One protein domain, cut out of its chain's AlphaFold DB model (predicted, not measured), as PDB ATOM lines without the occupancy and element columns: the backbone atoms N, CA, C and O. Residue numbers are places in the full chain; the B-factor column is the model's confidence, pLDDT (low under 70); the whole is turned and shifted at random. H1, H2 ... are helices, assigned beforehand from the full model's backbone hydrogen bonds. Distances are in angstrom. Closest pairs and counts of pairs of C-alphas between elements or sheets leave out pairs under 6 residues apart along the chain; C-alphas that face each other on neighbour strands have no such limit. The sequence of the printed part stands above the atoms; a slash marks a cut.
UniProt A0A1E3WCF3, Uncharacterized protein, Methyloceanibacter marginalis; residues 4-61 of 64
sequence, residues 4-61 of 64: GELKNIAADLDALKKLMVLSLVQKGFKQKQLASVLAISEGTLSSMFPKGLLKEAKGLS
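AT A GLANCE: This is residues 4 to 61 of the 64 residues of an uncharacterized protein of Methyloceanibacter marginalis (UniProt A0A1E3WCF3). One long helix, H1, sticks out as an arm with residues 4 to 13, while its later part joins three short helices, H2, H3 and H4, in a small compact head. From the end of H1 the chain turns through H2 and H3 and comes back with H4, which packs beside residues 22 to 26 of H1. The printed part has 58 residues with four named helices, H1, H2, H3 and H4 along the chain, and no named strand; the class is all helix. The whole is only just compact, close to loose, with a radius of gyration of the C-alphas of 12.1 A, and elongated, spanning 38 by 22 by 19 A.

HOW THE PARTS SIT: H1, residues 4 to 26, touches H4, residues 53 to 59, with its residues 22 to 26 alone; the closest C-alphas, of Gln 26 and Lys 58, are 5.0 A apart. These two run the same way at a shallow tilt of 31 degrees. H2, residues 31 to 37, is close to H1 but not clearly touching, with the closest C-alphas, of Val 21 and Leu 34, 7.4 A apart. H2 touches H3, residues 42 to 47, about perpendicular at 76 degrees; their closest C-alphas, of Ala 35 and Glu 42, are 5.3 A apart. H3 and H4 are close but not clearly touching, the closest C-alphas, of Ser 46 and Leu 54, being 7.8 A apart. H1 and H3 are apart. In H1, H2, H3 and H4 every O i to N i+4 pair is within hydrogen-bond range.

IN THESE COORDINATES: H1 measures 33.6 A, from C-alpha 4 at (126.692, 146.249, 201.720) to C-alpha 26 at (93.827, 152.779, 199.124). H2 measures 10.0 A, H3 8.7 A and H4 9.9 A, with C-alpha 59 at (90.997, 155.526, 192.690).

THE WHOLE: The two C-alphas farthest apart, of Gly 4 and Gly 59, are 38.0 A apart. The printed part has no cut, and its three links are tight. Without residues 4 to 13, which stand free, the body spans 25 by 18 by 18 A. The mean pLDDT of the printed part is 91.0; residues 60 to 61 are under 70.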
ATOM      1  N   GLY A   4     127.622 146.780 202.719       89.19
ATOM      2  CA  GLY A   4     126.692 146.249 201.720       89.19
ATOM      3  C   GLY A   4     125.362 145.806 202.333       89.19
ATOM      4  O   GLY A   4     124.303 146.173 201.831       89.19
ATOM      5  N   GLU A   5     125.408 145.109 203.467       91.50
ATOM      6  CA  GLU A   5     124.214 144.656 204.192       91.50
ATOM      7  C   GLU A   5     123.376 145.837 204.691       91.50
ATOM      8  O   GLU A   5     122.160 145.852 204.515       91.50
ATOM      9  N   LEU A   6     124.023 146.874 205.240       93.19
ATOM     10  CA  LEU A   6     123.332 148.086 205.699       93.19
ATOM     11  C   LEU A   6     122.598 148.804 204.559       93.19
ATOM     12  O   LEU A   6     121.491 149.306 204.754       93.19
ATOM     13  N   LYS A   7     123.197 148.839 203.364       94.19
ATOM     14  CA  LYS A   7     122.575 149.436 202.178       94.19
ATOM     15  C   LYS A   7     121.349 148.641 201.727       94.19
ATOM     16  O   LYS A   7     120.337 149.251 201.387       94.19
ATOM     17  N   ASN A   8     121.429 147.313 201.750       95.25
ATOM     18  CA  ASN A   8     120.312 146.444 201.376       95.25
ATOM     19  C   ASN A   8     119.147 146.596 202.361       95.25
ATOM     20  O   ASN A   8     118.027 146.859 201.939       95.25
ATOM     21  N   ILE A   9     119.430 146.582 203.667       95.56
ATOM     22  CA  ILE A   9     118.412 146.807 204.705       95.56
ATOM     23  C   ILE A   9     117.744 148.177 204.532       95.56
ATOM     24  O   ILE A   9     116.526 148.296 204.645       95.56
ATOM     25  N   ALA A  10     118.519 149.226 204.238       94.25
ATOM     26  CA  ALA A  10     117.960 150.554 204.000       94.25
ATOM     27  C   ALA A  10     117.023 150.584 202.778       94.25
ATOM     28  O   ALA A  10     115.980 151.238 202.833       94.25
ATOM     29  N   ALA A  11     117.370 149.868 201.704       94.75
ATOM     30  CA  ALA A  11     116.533 149.750 200.512       94.75
ATOM     31  C   ALA A  11     115.235 148.976 200.793       94.75
ATOM     32  O   ALA A  11     114.157 149.431 200.404       94.75
ATOM     33  N   ASP A  12     115.316 147.871 201.534       95.62
ATOM     34  CA  ASP A  12     114.145 147.074 201.915       95.62
ATOM     35  C   ASP A  12     113.194 147.878 202.812       95.62
ATOM     36  O   ASP A  12     111.979 147.890 202.603       95.62
ATOM     37  N   LEU A  13     113.739 148.629 203.775       95.31
ATOM     38  CA  LEU A  13     112.947 149.517 204.628       95.31
ATOM     39  C   LEU A  13     112.261 150.633 203.830       95.31
ATOM     40  O   LEU A  13     111.130 151.005 204.153       95.31
ATOM     41  N   ASP A  14     112.915 151.180 202.806       93.19
ATOM     42  CA  ASP A  14     112.307 152.176 201.919       93.19
ATOM     43  C   ASP A  14     111.166 151.570 201.083       93.19
ATOM     44  O   ASP A  14     110.081 152.155 200.996       93.19
ATOM     45  N   ALA A  15     111.356 150.358 200.551       94.94
ATOM     46  CA  ALA A  15     110.316 149.631 199.826       94.94
ATOM     47  C   ALA A  15     109.091 149.343 200.712       94.94
ATOM     48  O   ALA A  15     107.957 149.630 200.319       94.94
ATOM     49  N   LEU A  16     109.304 148.861 201.942       95.12
ATOM     50  CA  LEU A  16     108.225 148.597 202.899       95.12
ATOM     51  C   LEU A  16     107.456 149.870 203.273       95.12
ATOM     52  O   LEU A  16     106.223 149.860 203.289       95.12
ATOM     53  N   LYS A  17     108.151 150.991 203.514       92.81
ATOM     54  CA  LYS A  17     107.501 152.293 203.760       92.81
ATOM     55  C   LYS A  17     106.600 152.697 202.597       92.81
ATOM     56  O   LYS A  17     105.465 153.121 202.825       92.81
ATOM     57  N   LYS A  18     107.074 152.531 201.362       94.00
ATOM     58  CA  LYS A  18     106.300 152.851 200.156       94.00
ATOM     59  C   LYS A  18     105.054 151.979 200.020       94.00
ATOM     60  O   LYS A  18     103.976 152.509 199.754       94.00
ATOM     61  N   LEU A  19     105.168 150.676 200.277       94.62
ATOM     62  CA  LEU A  19     104.029 149.752 200.263       94.62
ATOM     63  C   LEU A  19     102.975 150.110 201.323       94.62
ATOM     64  O   LEU A  19     101.780 150.119 201.025       94.62
ATOM     65  N   MET A  20     103.399 150.475 202.537       93.44
ATOM     66  CA  MET A  20     102.473 150.920 203.586       93.44
ATOM     67  C   MET A  20     101.729 152.200 203.195       93.44
ATOM     68  O   MET A  20     100.518 152.289 203.392       93.44
ATOM     69  N   VAL A  21     102.427 153.181 202.610       94.06
ATOM     70  CA  VAL A  21     101.800 154.411 202.103       94.06
ATOM     71  C   VAL A  21     100.748 154.084 201.045       94.06
ATOM     72  O   VAL A  21      99.637 154.595 201.143       94.06
ATOM     73  N   LEU A  22     101.056 153.211 200.080       93.88
ATOM     74  CA  LEU A  22     100.094 152.795 199.054       93.88
ATOM     75  C   LEU A  22      98.844 152.149 199.670       93.88
ATOM     76  O   LEU A  22      97.730 152.522 199.306       93.88
ATOM     77  N   SER A  23      99.011 151.266 200.660       92.12
ATOM     78  CA  SER A  23      97.878 150.655 201.370       92.12
ATOM     79  C   SER A  23      97.019 151.689 202.104       92.12
ATOM     80  O   SER A  23      95.791 151.620 202.072       92.12
ATOM     81  N   LEU A  24      97.634 152.678 202.758       92.50
ATOM     82  CA  LEU A  24      96.886 153.737 203.437       92.50
ATOM     83  C   LEU A  24      96.159 154.648 202.440       92.50
ATOM     84  O   LEU A  24      95.022 155.045 202.687       92.50
ATOM     85  N   VAL A  25      96.772 154.945 201.297       92.31
ATOM     86  CA  VAL A  25      96.112 155.693 200.221       92.31
ATOM     87  C   VAL A  25      94.881 154.944 199.699       92.31
ATOM     88  O   VAL A  25      93.826 155.563 199.566       92.31
ATOM     89  N   GLN A  26      94.973 153.625 199.494       90.69
ATOM     90  CA  GLN A  26      93.827 152.779 199.124       90.69
ATOM     91  C   GLN A  26      92.726 152.779 200.192       90.69
ATOM     92  O   GLN A  26      91.544 152.752 199.869       90.69
ATOM     93  N   LYS A  27      93.096 152.885 201.475       90.62
ATOM     94  CA  LYS A  27      92.151 153.057 202.595       90.62
ATOM     95  C   LYS A  27      91.568 154.477 202.698       90.62
ATOM     96  O   LYS A  27      90.886 154.789 203.669       90.62
ATOM     97  N   GLY A  28      91.849 155.354 201.734       90.25
ATOM     98  CA  GLY A  28      91.271 156.695 201.643       90.25
ATOM     99  C   GLY A  28      92.040 157.793 202.382       90.25
ATOM    100  O   GLY A  28      91.583 158.942 202.403       90.25
ATOM    101  N   PHE A  29      93.212 157.501 202.957       92.94
ATOM    102  CA  PHE A  29      94.029 158.533 203.596       92.94
ATOM    103  C   PHE A  29      94.561 159.528 202.558       92.94
ATOM    104  O   PHE A  29      95.127 159.164 201.526       92.94
ATOM    105  N   LYS A  30      94.397 160.825 202.837       91.38
ATOM    106  CA  LYS A  30      94.880 161.901 201.963       91.38
ATOM    107  C   LYS A  30      96.391 162.079 202.120       91.38
ATOM    108  O   LYS A  30      96.922 161.965 203.223       91.38
ATOM    109  N   GLN A  31      97.060 162.492 201.045       90.81
ATOM    110  CA  GLN A  31      98.502 162.774 201.024       90.81
ATOM    111  C   GLN A  31      98.945 163.715 202.161       90.81
ATOM    112  O   GLN A  31      99.915 163.418 202.851       90.81
ATOM    113  N   LYS A  32      98.172 164.772 202.442       92.88
ATOM    114  CA  LYS A  32      98.381 165.678 203.584       92.88
ATOM    115  C   LYS A  32      98.424 164.974 204.946       92.88
ATOM    116  O   LYS A  32      99.257 165.303 205.784       92.88
ATOM    117  N   GLN A  33      97.530 164.011 205.178       94.00
ATOM    118  CA  GLN A  33      97.477 163.266 206.441       94.00
ATOM    119  C   GLN A  33      98.703 162.360 206.574       94.00
ATOM    120  O   GLN A  33      99.345 162.340 207.618       94.00
ATOM    121  N   LEU A  34      99.068 161.667 205.493       93.75
ATOM    122  CA  LEU A  34     100.230 160.778 205.461       93.75
ATOM    123  C   LEU A  34     101.543 161.543 205.647       93.75
ATOM    124  O   LEU A  34     102.390 161.121 206.429       93.75
ATOM    125  N   ALA A  35     101.684 162.697 204.994       94.12
ATOM    126  CA  ALA A  35     102.838 163.573 205.153       94.12
ATOM    127  C   ALA A  35     102.991 164.039 206.613       94.12
ATOM    128  O   ALA A  35     104.085 163.975 207.168       94.12
ATOM    129  N   SER A  36     101.879 164.403 207.265       94.06
ATOM    130  CA  SER A  36     101.869 164.777 208.684       94.06
ATOM    131  C   SER A  36     102.286 163.628 209.606       94.06
ATOM    132  O   SER A  36     103.057 163.859 210.532       94.06
ATOM    133  N   VAL A  37     101.796 162.405 209.371       91.56
ATOM    134  CA  VAL A  37     102.142 161.222 210.187       91.56
ATOM    135  C   VAL A  37     103.621 160.869 210.052       91.56
ATOM    136  O   VAL A  37     104.264 160.492 211.026       91.56
ATOM    137  N   LEU A  38     104.170 161.019 208.848       89.44
ATOM    138  CA  LEU A  38     105.574 160.742 208.557       89.44
ATOM    139  C   LEU A  38     106.507 161.918 208.892       89.44
ATOM    140  O   LEU A  38     107.712 161.790 208.693       89.44
ATOM    141  N   ALA A  39     105.971 163.040 209.387       93.50
ATOM    142  CA  ALA A  39     106.705 164.276 209.664       93.50
ATOM    143  C   ALA A  39     107.528 164.791 208.462       93.50
ATOM    144  O   ALA A  39     108.650 165.276 208.613       93.50
ATOM    145  N   ILE A  40     106.962 164.700 207.255       93.62
ATOM    146  CA  ILE A  40     107.566 165.189 206.006       93.62
ATOM    147  C   ILE A  40     106.620 166.141 205.270       93.62
ATOM    148  O   ILE A  40     105.432 166.230 205.571       93.62
ATOM    149  N   SER A  41     107.137 166.854 204.267       95.50
ATOM    150  CA  SER A  41     106.293 167.678 203.396       95.50
ATOM    151  C   SER A  41     105.485 166.819 202.412       95.50
ATOM    152  O   SER A  41     105.918 165.734 202.016       95.50
ATOM    153  N   GLU A  42     104.338 167.322 201.940       93.12
ATOM    154  CA  GLU A  42     103.566 166.653 200.880       93.12
ATOM    155  C   GLU A  42     104.378 166.497 199.586       93.12
ATOM    156  O   GLU A  42     104.231 165.492 198.892       93.12
ATOM    157  N   GLY A  43     105.270 167.452 199.291       93.75
ATOM    158  CA  GLY A  43     106.182 167.397 198.149       93.75
ATOM    159  C   GLY A  43     107.222 166.284 198.284       93.75
ATOM    160  O   GLY A  43     107.443 165.548 197.326       93.75
ATOM    161  N   THR A  44     107.791 166.108 199.482       94.31
ATOM    162  CA  THR A  44     108.696 164.991 199.805       94.31
ATOM    163  C   THR A  44     107.973 163.657 199.675       94.31
ATOM    164  O   THR A  44     108.493 162.741 199.052       94.31
ATOM    165  N   LEU A  45     106.753 163.546 200.207       94.06
ATOM    166  CA  LEU A  45     105.957 162.332 200.043       94.06
ATOM    167  C   LEU A  45     105.656 162.062 198.561       94.06
ATOM    168  O   LEU A  45     105.748 160.926 198.122       94.06
ATOM    169  N   SER A  46     105.344 163.100 197.779       92.38
ATOM    170  CA  SER A  46     105.087 162.980 196.339       92.38
ATOM    171  C   SER A  46     106.309 162.468 195.574       92.38
ATOM    172  O   SER A  46     106.176 161.601 194.718       92.38
ATOM    173  N   SER A  47     107.509 162.967 195.897       93.56
ATOM    174  CA  SER A  47     108.745 162.588 195.203       93.56
ATOM    175  C   SER A  47     109.224 161.171 195.520       93.56
ATOM    176  O   SER A  47     110.047 160.633 194.780       93.56
ATOM    177  N   MET A  48     108.703 160.543 196.580       93.38
ATOM    178  CA  MET A  48     108.971 159.133 196.886       93.38
ATOM    179  C   MET A  48     108.323 158.172 195.880       93.38
ATOM    180  O   MET A  48     108.721 157.007 195.825       93.38
ATOM    181  N   PHE A  49     107.348 158.633 195.091       94.12
ATOM    182  CA  PHE A  49     106.587 157.808 194.158       94.12
ATOM    183  C   PHE A  49     106.633 158.382 192.737       94.12
ATOM    184  O   PHE A  49     106.826 159.585 192.546       94.12
ATOM    185  N   PRO A  50     106.416 157.542 191.709       93.06
ATOM    186  CA  PRO A  50     106.128 158.022 190.366       93.06
ATOM    187  C   PRO A  50     104.971 159.030 190.361       93.06
ATOM    188  O   PRO A  50     103.998 158.900 191.111       93.06
ATOM    189  N   LYS A  51     105.067 160.044 189.492       90.88
ATOM    190  CA  LYS A  51     104.027 161.073 189.357       90.88
ATOM    191  C   LYS A  51     102.680 160.421 189.047       90.88
ATOM    192  O   LYS A  51     102.597 159.582 188.163       90.88
ATOM    193  N   GLY A  52     101.633 160.841 189.754       86.25
ATOM    194  CA  GLY A  52     100.271 160.338 189.548       86.25
ATOM    195  C   GLY A  52      99.937 159.054 190.312       86.25
ATOM    196  O   GLY A  52      98.768 158.864 190.635       86.25
ATOM    197  N   LEU A  53     100.931 158.258 190.731       92.12
ATOM    198  CA  LEU A  53     100.689 156.943 191.339       92.12
ATOM    199  C   LEU A  53      99.825 157.012 192.604       92.12
ATOM    200  O   LEU A  53      98.889 156.239 192.758       92.12
ATOM    201  N   LEU A  54     100.082 157.964 193.509       90.31
ATOM    202  CA  LEU A  54      99.270 158.111 194.727       90.31
ATOM    203  C   LEU A  54      97.825 158.542 194.425       90.31
ATOM    204  O   LEU A  54      96.913 158.261 195.197       90.31
ATOM    205  N   LYS A  55      97.593 159.231 193.303       87.00
ATOM    206  CA  LYS A  55      96.243 159.614 192.875       87.00
ATOM    207  C   LYS A  55      95.508 158.416 192.275       87.00
ATOM    208  O   LYS A  55      94.339 158.222 192.586       87.00
ATOM    209  N   GLU A  56      96.199 157.618 191.467       88.00
ATOM    210  CA  GLU A  56      95.686 156.364 190.904       88.00
ATOM    211  C   GLU A  56      95.376 155.348 192.005       88.00
ATOM    212  O   GLU A  56      94.273 154.820 192.049       88.00
ATOM    213  N   ALA A  57      96.287 155.159 192.965       86.06
ATOM    214  CA  ALA A  57      96.106 154.261 194.107       86.06
ATOM    215  C   ALA A  57      94.877 154.611 194.960       86.06
ATOM    216  O   ALA A  57      94.269 153.733 195.561       86.06
ATOM    217  N   LYS A  58      94.497 155.892 195.005       81.31
ATOM    218  CA  LYS A  58      93.282 156.349 195.685       81.31
ATOM    219  C   LYS A  58      92.008 155.989 194.909       81.31
ATOM    220  O   LYS A  58      90.970 155.799 195.529       81.31
ATOM    221  N   GLY A  59      92.082 155.966 193.577       74.31
ATOM    222  CA  GLY A  59      90.997 155.526 192.690       74.31
ATOM    223  C   GLY A  59      90.934 154.007 192.515       74.31
ATOM    224  O   GLY A  59      89.900 153.492 192.130       74.31
ATOM    225  N   LEU A  60      92.013 153.299 192.857       62.59
ATOM    226  CA  LEU A  60      92.075 151.850 193.074       62.59
ATOM    227  C   LEU A  60      91.522 151.465 194.454       62.59
ATOM    228  O   LEU A  60      91.988 150.490 195.052       62.59
ATOM    229  N   SER A  61      90.563 152.230 194.993       56.44
ATOM    230  CA  SER A  61      89.731 151.699 196.068       56.44
ATOM    231  C   SER A  61      89.274 150.305 195.635       56.44
ATOM    232  O   SER A  61      88.928 150.141 194.465       56.44
TER     233      SER A  61